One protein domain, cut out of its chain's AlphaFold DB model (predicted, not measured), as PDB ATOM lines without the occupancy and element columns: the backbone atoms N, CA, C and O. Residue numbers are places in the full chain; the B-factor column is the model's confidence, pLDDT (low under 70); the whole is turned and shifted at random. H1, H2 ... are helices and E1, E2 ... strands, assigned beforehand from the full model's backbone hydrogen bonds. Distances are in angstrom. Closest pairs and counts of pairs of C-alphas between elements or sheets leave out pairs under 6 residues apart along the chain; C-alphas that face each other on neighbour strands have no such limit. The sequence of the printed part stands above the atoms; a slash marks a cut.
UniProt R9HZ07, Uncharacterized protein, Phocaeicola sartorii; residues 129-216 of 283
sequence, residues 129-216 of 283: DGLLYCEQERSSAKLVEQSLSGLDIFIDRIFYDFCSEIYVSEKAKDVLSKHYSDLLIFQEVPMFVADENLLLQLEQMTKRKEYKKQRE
ATOM      1  N   ASP A 129      19.225  42.416  35.752       94.88
ATOM      2  CA  ASP A 129      18.304  43.488  35.383       94.88
ATOM      3  C   ASP A 129      18.596  43.975  33.967       94.88
ATOM      4  O   ASP A 129      19.678  43.745  33.430       94.88
ATOM      5  N   GLY A 130      17.617  44.627  33.355       93.75
ATOM      6  CA  GLY A 130      17.762  45.205  32.032       93.75
ATOM      7  C   GLY A 130      17.929  44.184  30.902       93.75
ATOM      8  O   GLY A 130      18.324  43.023  31.062       93.75
ATOM      9  N   LEU A 131      17.602  44.641  29.703       94.06
ATOM     10  CA  LEU A 131      17.795  43.923  28.456       94.06
ATOM     11  C   LEU A 131      18.906  44.605  27.670       94.06
ATOM     12  O   LEU A 131      18.962  45.830  27.565       94.06
ATOM     13  N   LEU A 132      19.770  43.779  27.091       91.31
ATOM     14  CA  LEU A 132      20.851  44.212  26.227       91.31
ATOM     15  C   LEU A 132      20.513  43.865  24.780       91.31
ATOM     16  O   LEU A 132      20.193  42.716  24.464       91.31
ATOM     17  N   TYR A 133      20.607  44.855  23.903       90.62
ATOM     18  CA  TYR A 133      20.488  44.672  22.468       90.62
ATOM     19  C   TYR A 133      21.869  44.752  21.819       90.62
ATOM     20  O   TYR A 133      22.609  45.707  22.047       90.62
ATOM     21  N   CYS A 134      22.197  43.760  20.993       86.75
ATOM     22  CA  CYS A 134      23.437  43.705  20.225       86.75
ATOM     23  C   CYS A 134      23.077  43.539  18.747       86.75
ATOM     24  O   CYS A 134      22.441  42.548  18.388       86.75
ATOM     25  N   GLU A 135      23.480  44.482  17.894       76.00
ATOM     26  CA  GLU A 135      23.193  44.412  16.454       76.00
ATOM     27  C   GLU A 135      24.020  43.312  15.770       76.00
ATOM     28  O   GLU A 135      23.471  42.457  15.077       76.00
ATOM     29  N   GLN A 136      25.345  43.335  15.967       71.56
ATOM     30  CA  GLN A 136      26.290  42.417  15.312       71.56
ATOM     31  C   GLN A 136      27.424  41.994  16.250       71.56
ATOM     32  O   GLN A 136      27.703  40.804  16.391       71.56
ATOM     33  N   GLU A 137      28.044  42.960  16.931       71.06
ATOM     34  CA  GLU A 137      29.140  42.727  17.874       71.06
ATOM     35  C   GLU A 137      28.760  43.144  19.293       71.06
ATOM     36  O   GLU A 137      27.965  44.062  19.503       71.06
ATOM     37  N   ARG A 138      29.394  42.525  20.293       68.19
ATOM     38  CA  ARG A 138      29.191  42.890  21.702       68.19
ATOM     39  C   ARG A 138      29.665  44.313  22.016       68.19
ATOM     40  O   ARG A 138      29.115  44.955  22.898       68.19
ATOM     41  N   SER A 139      30.646  44.812  21.269       72.12
ATOM     42  CA  SER A 139      31.128  46.198  21.340       72.12
ATOM     43  C   SER A 139      30.022  47.226  21.047       72.12
ATOM     44  O   SER A 139      30.075  48.343  21.549       72.12
ATOM     45  N   SER A 140      28.999  46.837  20.277       79.81
ATOM     46  CA  SER A 140      27.834  47.663  19.936       79.81
ATOM     47  C   SER A 140      26.639  47.485  20.876       79.81
ATOM     48  O   SER A 140      25.531  47.903  20.538       79.81
ATOM     49  N   ALA A 141      26.832  46.831  22.023       86.81
ATOM     50  CA  ALA A 141      25.750  46.535  22.945       86.81
ATOM     51  C   ALA A 141      25.122  47.817  23.515       86.81
ATOM     52  O   ALA A 141      25.829  48.704  23.994       86.81
ATOM     53  N   LYS A 142      23.789  47.893  23.479       92.00
ATOM     54  CA  LYS A 142      22.998  49.013  24.007       92.00
ATOM     55  C   LYS A 142      21.994  48.498  25.030       92.00
ATOM     56  O   LYS A 142      21.336  47.482  24.790       92.00
ATOM     57  N   LEU A 143      21.854  49.199  26.152       93.81
ATOM     58  CA  LEU A 143      20.834  48.888  27.154       93.81
ATOM     59  C   LEU A 143      19.470  49.430  26.718       93.81
ATOM     60  O   LEU A 143      19.356  50.550  26.219       93.81
ATOM     61  N   VAL A 144      18.429  48.629  26.926       95.88
ATOM     62  CA  VAL A 144      17.043  49.023  26.662       95.88
ATOM     63  C   VAL A 144      16.489  49.732  27.890       95.88
ATOM     64  O   VAL A 144      16.244  49.099  28.918       95.88
ATOM     65  N   GLU A 145      16.266  51.037  27.784       95.12
ATOM     66  CA  GLU A 145      15.911  51.897  28.919       95.12
ATOM     67  C   GLU A 145      14.642  51.421  29.636       95.12
ATOM     68  O   GLU A 145      14.620  51.295  30.858       95.12
ATOM     69  N   GLN A 146      13.604  51.053  28.877       95.56
ATOM     70  CA  GLN A 146      12.302  50.679  29.446       95.56
ATOM     71  C   GLN A 146      12.316  49.345  30.208       95.56
ATOM     72  O   GLN A 146      11.310  48.972  30.807       95.56
ATOM     73  N   SER A 147      13.423  48.600  30.149       95.00
ATOM     74  CA  SER A 147      13.564  47.296  30.804       95.00
ATOM     75  C   SER A 147      14.235  47.356  32.177       95.00
ATOM     76  O   SER A 147      14.305  46.333  32.853       95.00
ATOM     77  N   LEU A 148      14.753  48.523  32.568       95.31
ATOM     78  CA  LEU A 148      15.458  48.716  33.829       95.31
ATOM     79  C   LEU A 148      14.462  48.856  34.982       95.31
ATOM     80  O   LEU A 148      13.533  49.660  34.917       95.31
ATOM     81  N   SER A 149      14.684  48.113  36.065       95.06
ATOM     82  CA  SER A 149      13.828  48.178  37.256       95.06
ATOM     83  C   SER A 149      14.260  49.245  38.271       95.06
ATOM     84  O   SER A 149      13.537  49.518  39.229       95.06
ATOM     85  N   GLY A 150      15.421  49.871  38.045       95.12
ATOM     86  CA  GLY A 150      16.007  50.885  38.925       95.12
ATOM     87  C   GLY A 150      17.048  50.340  39.907       95.12
ATOM     88  O   GLY A 150      17.375  51.031  40.871       95.12
ATOM     89  N   LEU A 151      17.563  49.124  39.689       97.12
ATOM     90  CA  LEU A 151      18.659  48.578  40.487       97.12
ATOM     91  C   LEU A 151      19.964  49.353  40.269       97.12
ATOM     92  O   LEU A 151      20.287  49.774  39.159       97.12
ATOM     93  N   ASP A 152      20.731  49.515  41.347       97.50
ATOM     94  CA  ASP A 152      21.962  50.307  41.324       97.50
ATOM     95  C   ASP A 152      23.177  49.548  40.790       97.50
ATOM     96  O   ASP A 152      24.084  50.168  40.248       97.50
ATOM     97  N   ILE A 153      23.232  48.229  40.972       96.25
ATOM     98  CA  ILE A 153      24.305  47.356  40.486       96.25
ATOM     99  C   ILE A 153      23.633  46.125  39.889       96.25
ATOM    100  O   ILE A 153      22.822  45.506  40.565       96.25
ATOM    101  N   PHE A 154      23.937  45.748  38.650       95.25
ATOM    102  CA  PHE A 154      23.302  44.588  38.017       95.25
ATOM    103  C   PHE A 154      24.141  44.006  36.873       95.25
ATOM    104  O   PHE A 154      25.137  44.580  36.438       95.25
ATOM    105  N   ILE A 155      23.731  42.842  36.381       93.12
ATOM    106  CA  ILE A 155      24.186  42.238  35.120       93.12
ATOM    107  C   ILE A 155      22.990  42.067  34.185       93.12
ATOM    108  O   ILE A 155      21.856  41.952  34.643       93.12
ATOM    109  N   ASP A 156      23.223  42.014  32.877       91.44
ATOM    110  CA  ASP A 156      22.127  41.956  31.909       91.44
ATOM    111  C   ASP A 156      21.385  40.606  31.911       91.44
ATOM    112  O   ASP A 156      21.962  39.545  32.162       91.44
ATOM    113  N   ARG A 157      20.090  40.600  31.580       91.19
ATOM    114  CA  ARG A 157      19.271  39.372  31.627       91.19
ATOM    115  C   ARG A 157      19.539  38.376  30.483       91.19
ATOM    116  O   ARG A 157      19.110  37.223  30.576       91.19
ATOM    117  N   ILE A 158      20.263  38.757  29.427       87.19
ATOM    118  CA  ILE A 158      20.375  37.967  28.184       87.19
ATOM    119  C   ILE A 158      21.731  37.266  28.052       87.19
ATOM    120  O   ILE A 158      21.786  36.099  27.667       87.19
ATOM    121  N   PHE A 159      22.828  37.923  28.390       81.12
ATOM    122  CA  PHE A 159      24.212  37.507  28.164       81.12
ATOM    123  C   PHE A 159      24.987  37.270  29.469       81.12
ATOM    124  O   PHE A 159      26.189  37.014  29.418       81.12
ATOM    125  N   TYR A 160      24.299  37.213  30.616       78.44
ATOM    126  CA  TYR A 160      24.898  36.959  31.939       78.44
ATOM    127  C   TYR A 160      25.752  35.690  32.083       78.44
ATOM    128  O   TYR A 160      26.485  35.569  33.054       78.44
ATOM    129  N   ASP A 161      25.646  34.734  31.159       70.75
ATOM    130  CA  ASP A 161      26.379  33.459  31.227       70.75
ATOM    131  C   ASP A 161      27.774  33.512  30.614       70.75
ATOM    132  O   ASP A 161      28.547  32.571  30.756       70.75
ATOM    133  N   PHE A 162      28.089  34.584  29.889       64.00
ATOM    134  CA  PHE A 162      29.352  34.701  29.182       64.00
ATOM    135  C   PHE A 162      29.849  36.133  29.292       64.00
ATOM    136  O   PHE A 162      29.335  37.011  28.599       64.00
ATOM    137  N   CYS A 163      30.869  36.363  30.123       60.56
ATOM    138  CA  CYS A 163      31.588  37.638  30.213       60.56
ATOM    139  C   CYS A 163      30.662  38.861  30.361       60.56
ATOM    140  O   CYS A 163      30.849  39.841  29.645       60.56
ATOM    141  N   SER A 164      29.617  38.799  31.197       69.94
ATOM    142  CA  SER A 164      28.770  39.978  31.423       69.94
ATOM    143  C   SER A 164      29.587  41.124  32.000       69.94
ATOM    144  O   SER A 164      30.535  40.926  32.761       69.94
ATOM    145  N   GLU A 165      29.224  42.335  31.598       87.44
ATOM    146  CA  GLU A 165      29.676  43.543  32.272       87.44
ATOM    147  C   GLU A 165      28.808  43.766  33.512       87.44
ATOM    148  O   GLU A 165      27.640  43.366  33.538       87.44
ATOM    149  N   ILE A 166      29.396  44.361  34.548       92.12
ATOM    150  CA  ILE A 166      28.639  44.826  35.710       92.12
ATOM    151  C   ILE A 166      28.210  46.255  35.403       92.12
ATOM    152  O   ILE A 166      29.051  47.139  35.251       92.12
ATOM    153  N   TYR A 167      26.906  46.463  35.307       93.94
ATOM    154  CA  TYR A 167      26.308  47.771  35.114       93.94
ATOM    155  C   TYR A 167      26.058  48.415  36.467       93.94
ATOM    156  O   TYR A 167      25.725  47.735  37.443       93.94
ATOM    157  N   VAL A 168      26.218  49.732  36.513       95.88
ATOM    158  CA  VAL A 168      25.951  50.528  37.706       95.88
ATOM    159  C   VAL A 168      25.096  51.738  37.346       95.88
ATOM    160  O   VAL A 168      25.244  52.299  36.261       95.88
ATOM    161  N   SER A 169      24.209  52.145  38.248       96.44
ATOM    162  CA  SER A 169      23.480  53.409  38.136       96.44
ATOM    163  C   SER A 169      24.429  54.598  38.318       96.44
ATOM    164  O   SER A 169      25.500  54.466  38.919       96.44
ATOM    165  N   GLU A 170      24.022  55.792  37.877       95.75
ATOM    166  CA  GLU A 170      24.780  57.023  38.161       95.75
ATOM    167  C   GLU A 170      24.948  57.244  39.674       95.75
ATOM    168  O   GLU A 170      26.026  57.609  40.128       95.75
ATOM    169  N   LYS A 171      23.940  56.891  40.486       96.56
ATOM    170  CA  LYS A 171      24.038  56.932  41.953       96.56
ATOM    171  C   LYS A 171      25.157  56.022  42.476       96.56
ATOM    172  O   LYS A 171      25.952  56.450  43.313       96.56
ATOM    173  N   ALA A 172      25.227  54.773  42.013       96.38
ATOM    174  CA  ALA A 172      26.295  53.857  42.408       96.38
ATOM    175  C   ALA A 172      27.664  54.337  41.919       96.38
ATOM    176  O   ALA A 172      28.625  54.320  42.686       96.38
ATOM    177  N   LYS A 173      27.751  54.814  40.675       96.38
ATOM    178  CA  LYS A 173      28.969  55.402  40.108       96.38
ATOM    179  C   LYS A 173      29.459  56.591  40.930       96.38
ATOM    180  O   LYS A 173      30.645  56.623  41.248       96.38
ATOM    181  N   ASP A 174      28.586  57.515  41.321       95.88
ATOM    182  CA  ASP A 174      28.947  58.685  42.128       95.88
ATOM    183  C   ASP A 174      29.511  58.276  43.492       95.88
ATOM    184  O   ASP A 174      30.567  58.756  43.912       95.88
ATOM    185  N   VAL A 175      28.845  57.339  44.173       95.38
ATOM    186  CA  VAL A 175      29.287  56.820  45.477       95.38
ATOM    187  C   VAL A 175      30.635  56.110  45.352       95.38
ATOM    188  O   VAL A 175      31.557  56.392  46.116       95.38
ATOM    189  N   LEU A 176      30.774  55.205  44.383       94.69
ATOM    190  CA  LEU A 176      31.991  54.418  44.209       94.69
ATOM    191  C   LEU A 176      33.162  55.279  43.724       94.69
ATOM    192  O   LEU A 176      34.265  55.139  44.245       94.69
ATOM    193  N   SER A 177      32.933  56.210  42.798       94.06
ATOM    194  CA  SER A 177      33.976  57.107  42.280       94.06
ATOM    195  C   SER A 177      34.464  58.082  43.344       94.06
ATOM    196  O   SER A 177      35.657  58.355  43.415       94.06
ATOM    197  N   LYS A 178      33.579  58.563  44.225       93.62
ATOM    198  CA  LYS A 178      33.961  59.459  45.326       93.62
ATOM    199  C   LYS A 178      35.005  58.845  46.265       93.62
ATOM    200  O   LYS A 178      35.824  59.575  46.815       93.62
ATOM    201  N   HIS A 179      34.948  57.532  46.478       91.06
ATOM    202  CA  HIS A 179      35.802  56.837  47.442       91.06
ATOM    203  C   HIS A 179      36.897  55.977  46.791       91.06
ATOM    204  O   HIS A 179      37.899  55.691  47.442       91.06
ATOM    205  N   TYR A 180      36.716  55.560  45.534       92.25
ATOM    206  CA  TYR A 180      37.532  54.532  44.880       92.25
ATOM    207  C   TYR A 180      37.815  54.819  43.394       92.25
ATOM    208  O   TYR A 180      38.022  53.879  42.623       92.25
ATOM    209  N   SER A 181      37.861  56.091  42.978       90.25
ATOM    210  CA  SER A 181      38.207  56.498  41.600       90.25
ATOM    211  C   SER A 181      39.551  55.959  41.107       90.25
ATOM    212  O   SER A 181      39.726  55.753  39.913       90.25
ATOM    213  N   ASP A 182      40.489  55.704  42.018       89.75
ATOM    214  CA  ASP A 182      41.822  55.194  41.674       89.75
ATOM    215  C   ASP A 182      41.825  53.675  41.419       89.75
ATOM    216  O   ASP A 182      42.799  53.131  40.900       89.75
ATOM    217  N   LEU A 183      40.749  52.975  41.798       91.56
ATOM    218  CA  LEU A 183      40.621  51.517  41.681       91.56
ATOM    219  C   LEU A 183      39.619  51.086  40.607       91.56
ATOM    220  O   LEU A 183      39.704  49.961  40.113       91.56
ATOM    221  N   LEU A 184      38.654  51.946  40.273       91.19
ATOM    222  CA  LEU A 184      37.555  51.639  39.365       91.19
ATOM    223  C   LEU A 184      37.545  52.590  38.176       91.19
ATOM    224  O   LEU A 184      37.653  53.803  38.325       91.19
ATOM    225  N   ILE A 185      37.335  52.018  36.996       90.69
ATOM    226  CA  ILE A 185      37.117  52.761  35.760       90.69
ATOM    227  C   ILE A 185      35.684  52.485  35.325       90.69
ATOM    228  O   ILE A 185      35.287  51.328  35.181       90.69
ATOM    229  N   PHE A 186      34.918  53.552  35.120       92.31
ATOM    230  CA  PHE A 186      33.551  53.478  34.621       92.31
ATOM    231  C   PHE A 186      33.524  53.862  33.149       92.31
ATOM    232  O   PHE A 186      34.174  54.822  32.735       92.31
ATOM    233  N   GLN A 187      32.748  53.117  32.372       91.94
ATOM    234  CA  GLN A 187      32.501  53.401  30.969       91.94
ATOM    235  C   GLN A 187      31.009  53.662  30.783       91.94
ATOM    236  O   GLN A 187      30.178  52.908  31.289       91.94
ATOM    237  N   GLU A 188      30.677  54.728  30.058       92.31
ATOM    238  CA  GLU A 188      29.292  54.995  29.684       92.31
ATOM    239  C   GLU A 188      28.777  53.912  28.739       92.31
ATOM    240  O   GLU A 188      29.464  53.487  27.804       92.31
ATOM    241  N   VAL A 189      27.543  53.481  28.985       90.38
ATOM    242  CA  VAL A 189      26.866  52.476  28.173       90.38
ATOM    243  C   VAL A 189      25.762  53.168  27.382       90.38
ATOM    244  O   VAL A 189      24.927  53.849  27.981       90.38
ATOM    245  N   PRO A 190      25.722  53.014  26.048       92.31
ATOM    246  CA  PRO A 190      24.658  53.599  25.251       92.31
ATOM    247  C   PRO A 190      23.308  52.984  25.634       92.31
ATOM    248  O   PRO A 190      23.168  51.765  25.751       92.31
ATOM    249  N   MET A 191      22.304  53.842  25.791       93.88
ATOM    250  CA  MET A 191      20.926  53.450  26.085       93.88
ATOM    251  C   MET A 191      19.996  53.884  24.958       93.88
ATOM    252  O   MET A 191      20.277  54.850  24.245       93.88
ATOM    253  N   PHE A 192      18.888  53.169  24.785       95.62
ATOM    254  CA  PHE A 192      17.859  53.542  23.821       95.62
ATOM    255  C   PHE A 192      16.473  53.041  24.229       95.62
ATOM    256  O   PHE A 192      16.327  52.103  25.017       95.62
ATOM    257  N   VAL A 193      15.461  53.655  23.621       96.50
ATOM    258  CA  VAL A 193      14.055  53.268  23.724       96.50
ATOM    259  C   VAL A 193      13.748  52.287  22.592       96.50
ATOM    260  O   VAL A 193      13.745  52.671  21.422       96.50
ATOM    261  N   ALA A 194      13.518  51.015  22.922       95.38
ATOM    262  CA  ALA A 194      13.148  49.999  21.933       95.38
ATOM    263  C   ALA A 194      11.687  50.158  21.483       95.38
ATOM    264  O   ALA A 194      10.834  50.539  22.288       95.38
ATOM    265  N   ASP A 195      11.388  49.828  20.223       96.44
ATOM    266  CA  ASP A 195       9.999  49.677  19.777       96.44
ATOM    267  C   ASP A 195       9.330  48.443  20.417       96.44
ATOM    268  O   ASP A 195       9.998  47.550  20.947       96.44
ATOM    269  N   GLU A 196       7.996  48.390  20.375       95.62
ATOM    270  CA  GLU A 196       7.212  47.329  21.025       95.62
ATOM    271  C   GLU A 196       7.566  45.922  20.522       95.62
ATOM    272  O   GLU A 196       7.600  44.974  21.312       95.62
ATOM    273  N   ASN A 197       7.861  45.771  19.226       95.81
ATOM    274  CA  ASN A 197       8.185  44.471  18.646       95.81
ATOM    275  C   ASN A 197       9.555  43.993  19.121       95.81
ATOM    276  O   ASN A 197       9.694  42.836  19.523       95.81
ATOM    277  N   LEU A 198      10.558  44.872  19.101       94.50
ATOM    278  CA  LEU A 198      11.900  44.553  19.570       94.50
ATOM    279  C   LEU A 198      11.900  44.251  21.072       94.50
ATOM    280  O   LEU A 198      12.472  43.245  21.491       94.50
ATOM    281  N   LEU A 199      11.218  45.067  21.880       95.00
ATOM    282  CA  LEU A 199      11.103  44.831  23.318       95.00
ATOM    283  C   LEU A 199      10.460  43.466  23.607       95.00
ATOM    284  O   LEU A 199      10.982  42.690  24.409       95.00
ATOM    285  N   LEU A 200       9.371  43.135  22.903       95.31
ATOM    286  CA  LEU A 200       8.709  41.838  23.030       95.31
ATOM    287  C   LEU A 200       9.639  40.677  22.645       95.31
ATOM    288  O   LEU A 200       9.661  39.661  23.342       95.31
ATOM    289  N   GLN A 201      10.416  40.815  21.568       93.69
ATOM    290  CA  GLN A 201      11.389  39.801  21.144       93.69
ATOM    291  C   GLN A 201      12.478  39.573  22.198       93.69
ATOM    292  O   GLN A 201      12.791  38.424  22.520       93.69
ATOM    293  N   LEU A 202      13.036  40.648  22.761       94.00
ATOM    294  CA  LEU A 202      14.065  40.564  23.798       94.00
ATOM    295  C   LEU A 202      13.520  39.922  25.081       94.00
ATOM    296  O   LEU A 202      14.162  39.035  25.645       94.00
ATOM    297  N   GLU A 203      12.306  40.277  25.504       94.31
ATOM    298  CA  GLU A 203      11.640  39.635  26.644       94.31
ATOM    299  C   GLU A 203      11.374  38.143  26.403       94.31
ATOM    300  O   GLU A 203      11.602  37.308  27.282       94.31
ATOM    301  N   GLN A 204      10.921  37.767  25.204       92.31
ATOM    302  CA  GLN A 204      10.730  36.359  24.840       92.31
ATOM    303  C   GLN A 204      12.048  35.580  24.856       92.31
ATOM    304  O   GLN A 204      12.091  34.447  25.345       92.31
ATOM    305  N   MET A 205      13.128  36.182  24.357       90.81
ATOM    306  CA  MET A 205      14.459  35.584  24.380       90.81
ATOM    307  C   MET A 205      14.937  35.344  25.816       90.81
ATOM    308  O   MET A 205      15.386  34.238  26.130       90.81
ATOM    309  N   THR A 206      14.774  36.329  26.701       90.75
ATOM    310  CA  THR A 206      15.109  36.200  28.124       90.75
ATOM    311  C   THR A 206      14.311  35.084  28.790       90.75
ATOM    312  O   THR A 206      14.905  34.182  29.382       90.75
ATOM    313  N   LYS A 207      12.984  35.056  28.606       90.38
ATOM    314  CA  LYS A 207      12.117  33.989  29.141       90.38
ATOM    315  C   LYS A 207      12.537  32.606  28.651       90.38
ATOM    316  O   LYS A 207      12.601  31.659  29.433       90.38
ATOM    317  N   ARG A 208      12.869  32.469  27.360       87.62
ATOM    318  CA  ARG A 208      13.366  31.207  26.786       87.62
ATOM    319  C   ARG A 208      14.683  30.785  27.436       87.62
ATOM    320  O   ARG A 208      14.887  29.595  27.671       87.62
ATOM    321  N   LYS A 209      15.572  31.737  27.718       87.75
ATOM    322  CA  LYS A 209      16.866  31.473  28.350       87.75
ATOM    323  C   LYS A 209      16.719  31.054  29.813       87.75
ATOM    324  O   LYS A 209      17.319  30.064  30.222       87.75
ATOM    325  N   GLU A 210      15.899  31.765  30.579       88.50
ATOM    326  CA  GLU A 210      15.571  31.420  31.968       88.50
ATOM    327  C   GLU A 210      14.934  30.033  32.054       88.50
ATOM    328  O   GLU A 210      15.383  29.201  32.839       88.50
ATOM    329  N   TYR A 211      13.978  29.740  31.167       88.56
ATOM    330  CA  TYR A 211      13.375  28.415  31.062       88.56
ATOM    331  C   TYR A 211      14.417  27.328  30.767       88.56
ATOM    332  O   TYR A 211      14.454  26.315  31.459       88.56
ATOM    333  N   LYS A 212      15.309  27.534  29.784       88.50
ATOM    334  CA  LYS A 212      16.398  26.585  29.488       88.50
ATOM    335  C   LYS A 212      17.276  26.327  30.713       88.50
ATOM    336  O   LYS A 212      17.545  25.170  31.019       88.50
ATOM    337  N   LYS A 213      17.690  27.379  31.422       86.88
ATOM    338  CA  LYS A 213      18.504  27.271  32.642       86.88
ATOM    339  C   LYS A 213      17.807  26.498  33.750       86.88
ATOM    340  O   LYS A 213      18.419  25.639  34.377       86.88
ATOM    341  N   GLN A 214      16.533  26.797  33.987       89.06
ATOM    342  CA  GLN A 214      15.740  26.082  34.977       89.06
ATOM    343  C   GLN A 214      15.638  24.598  34.613       89.06
ATOM    344  O   GLN A 214      15.908  23.738  35.446       89.06
ATOM    345  N   ARG A 215      15.325  24.290  33.348       89.62
ATOM    346  CA  ARG A 215      15.261  22.906  32.866       89.62
ATOM    347  C   ARG A 215      16.596  22.195  33.018       89.62
ATOM    348  O   ARG A 215      16.610  21.072  33.492       89.62
ATOM    349  N   GLU A 216      17.708  22.834  32.674       89.69
ATOM    350  CA  GLU A 216      19.046  22.260  32.858       89.69
ATOM    351  C   GLU A 216      19.327  21.879  34.320       89.69
ATOM    352  O   GLU A 216      19.857  20.798  34.564       89.69
TER     353      GLU A 216
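AT A GLANCE: This is residues 129 to 216 of the 283 residues of an uncharacterized protein of Phocaeicola sartorii (UniProt R9HZ07). A small core of loops and the short hairpin E1 E2 lies between two helices: long H2 packs on E1 with its first half, while shorter H1 lies at the far end. Residues 211 to 216 of H2 stick out. The printed 88 residues run E1, E2, E3, H1, H2, mixed helices and strands, with under half in named elements; E1 and E2 are antiparallel. The whole is only just compact, close to loose, with a radius of gyration of the C-alphas of 14.3 A and spans of 41 by 31 by 25 A.

HOW THE PARTS SIT: E1, residues 131 to 133, and E2, residues 142 to 144, form a hairpin at 138 degrees, with N 133 and O 142 2.9 A apart, within hydrogen-bond range. The closest C-alphas of E1 and H2, residues 196 to 216, are those of Leu 131 and Leu 202, 6.8 A apart. E3, residues 153 to 155, pairs with no named strand; its C-alpha 153 is 7.1 A from that of Ala 172 in H1, residues 170 to 180, their closest pair. H1 and H2 are apart. In H2 every O i to N i+4 pair is within hydrogen-bond range, in H1 6 of 7.

IN THESE COORDINATES: E1 begins at C-alpha 131 (17.795, 43.923, 28.456). H1 is 14.6 A long. H2 is 30.1 A long and ends at C-alpha 216 (19.046, 22.260, 32.858).

THE WHOLE: The C-alphas farthest apart, of Lys 178 and Arg 215, are 42.9 A apart. The printed part has no cut. The links E3 to H1 and H1 to H2 are long. Residues 138 and 162 to 164 have pLDDT under 70.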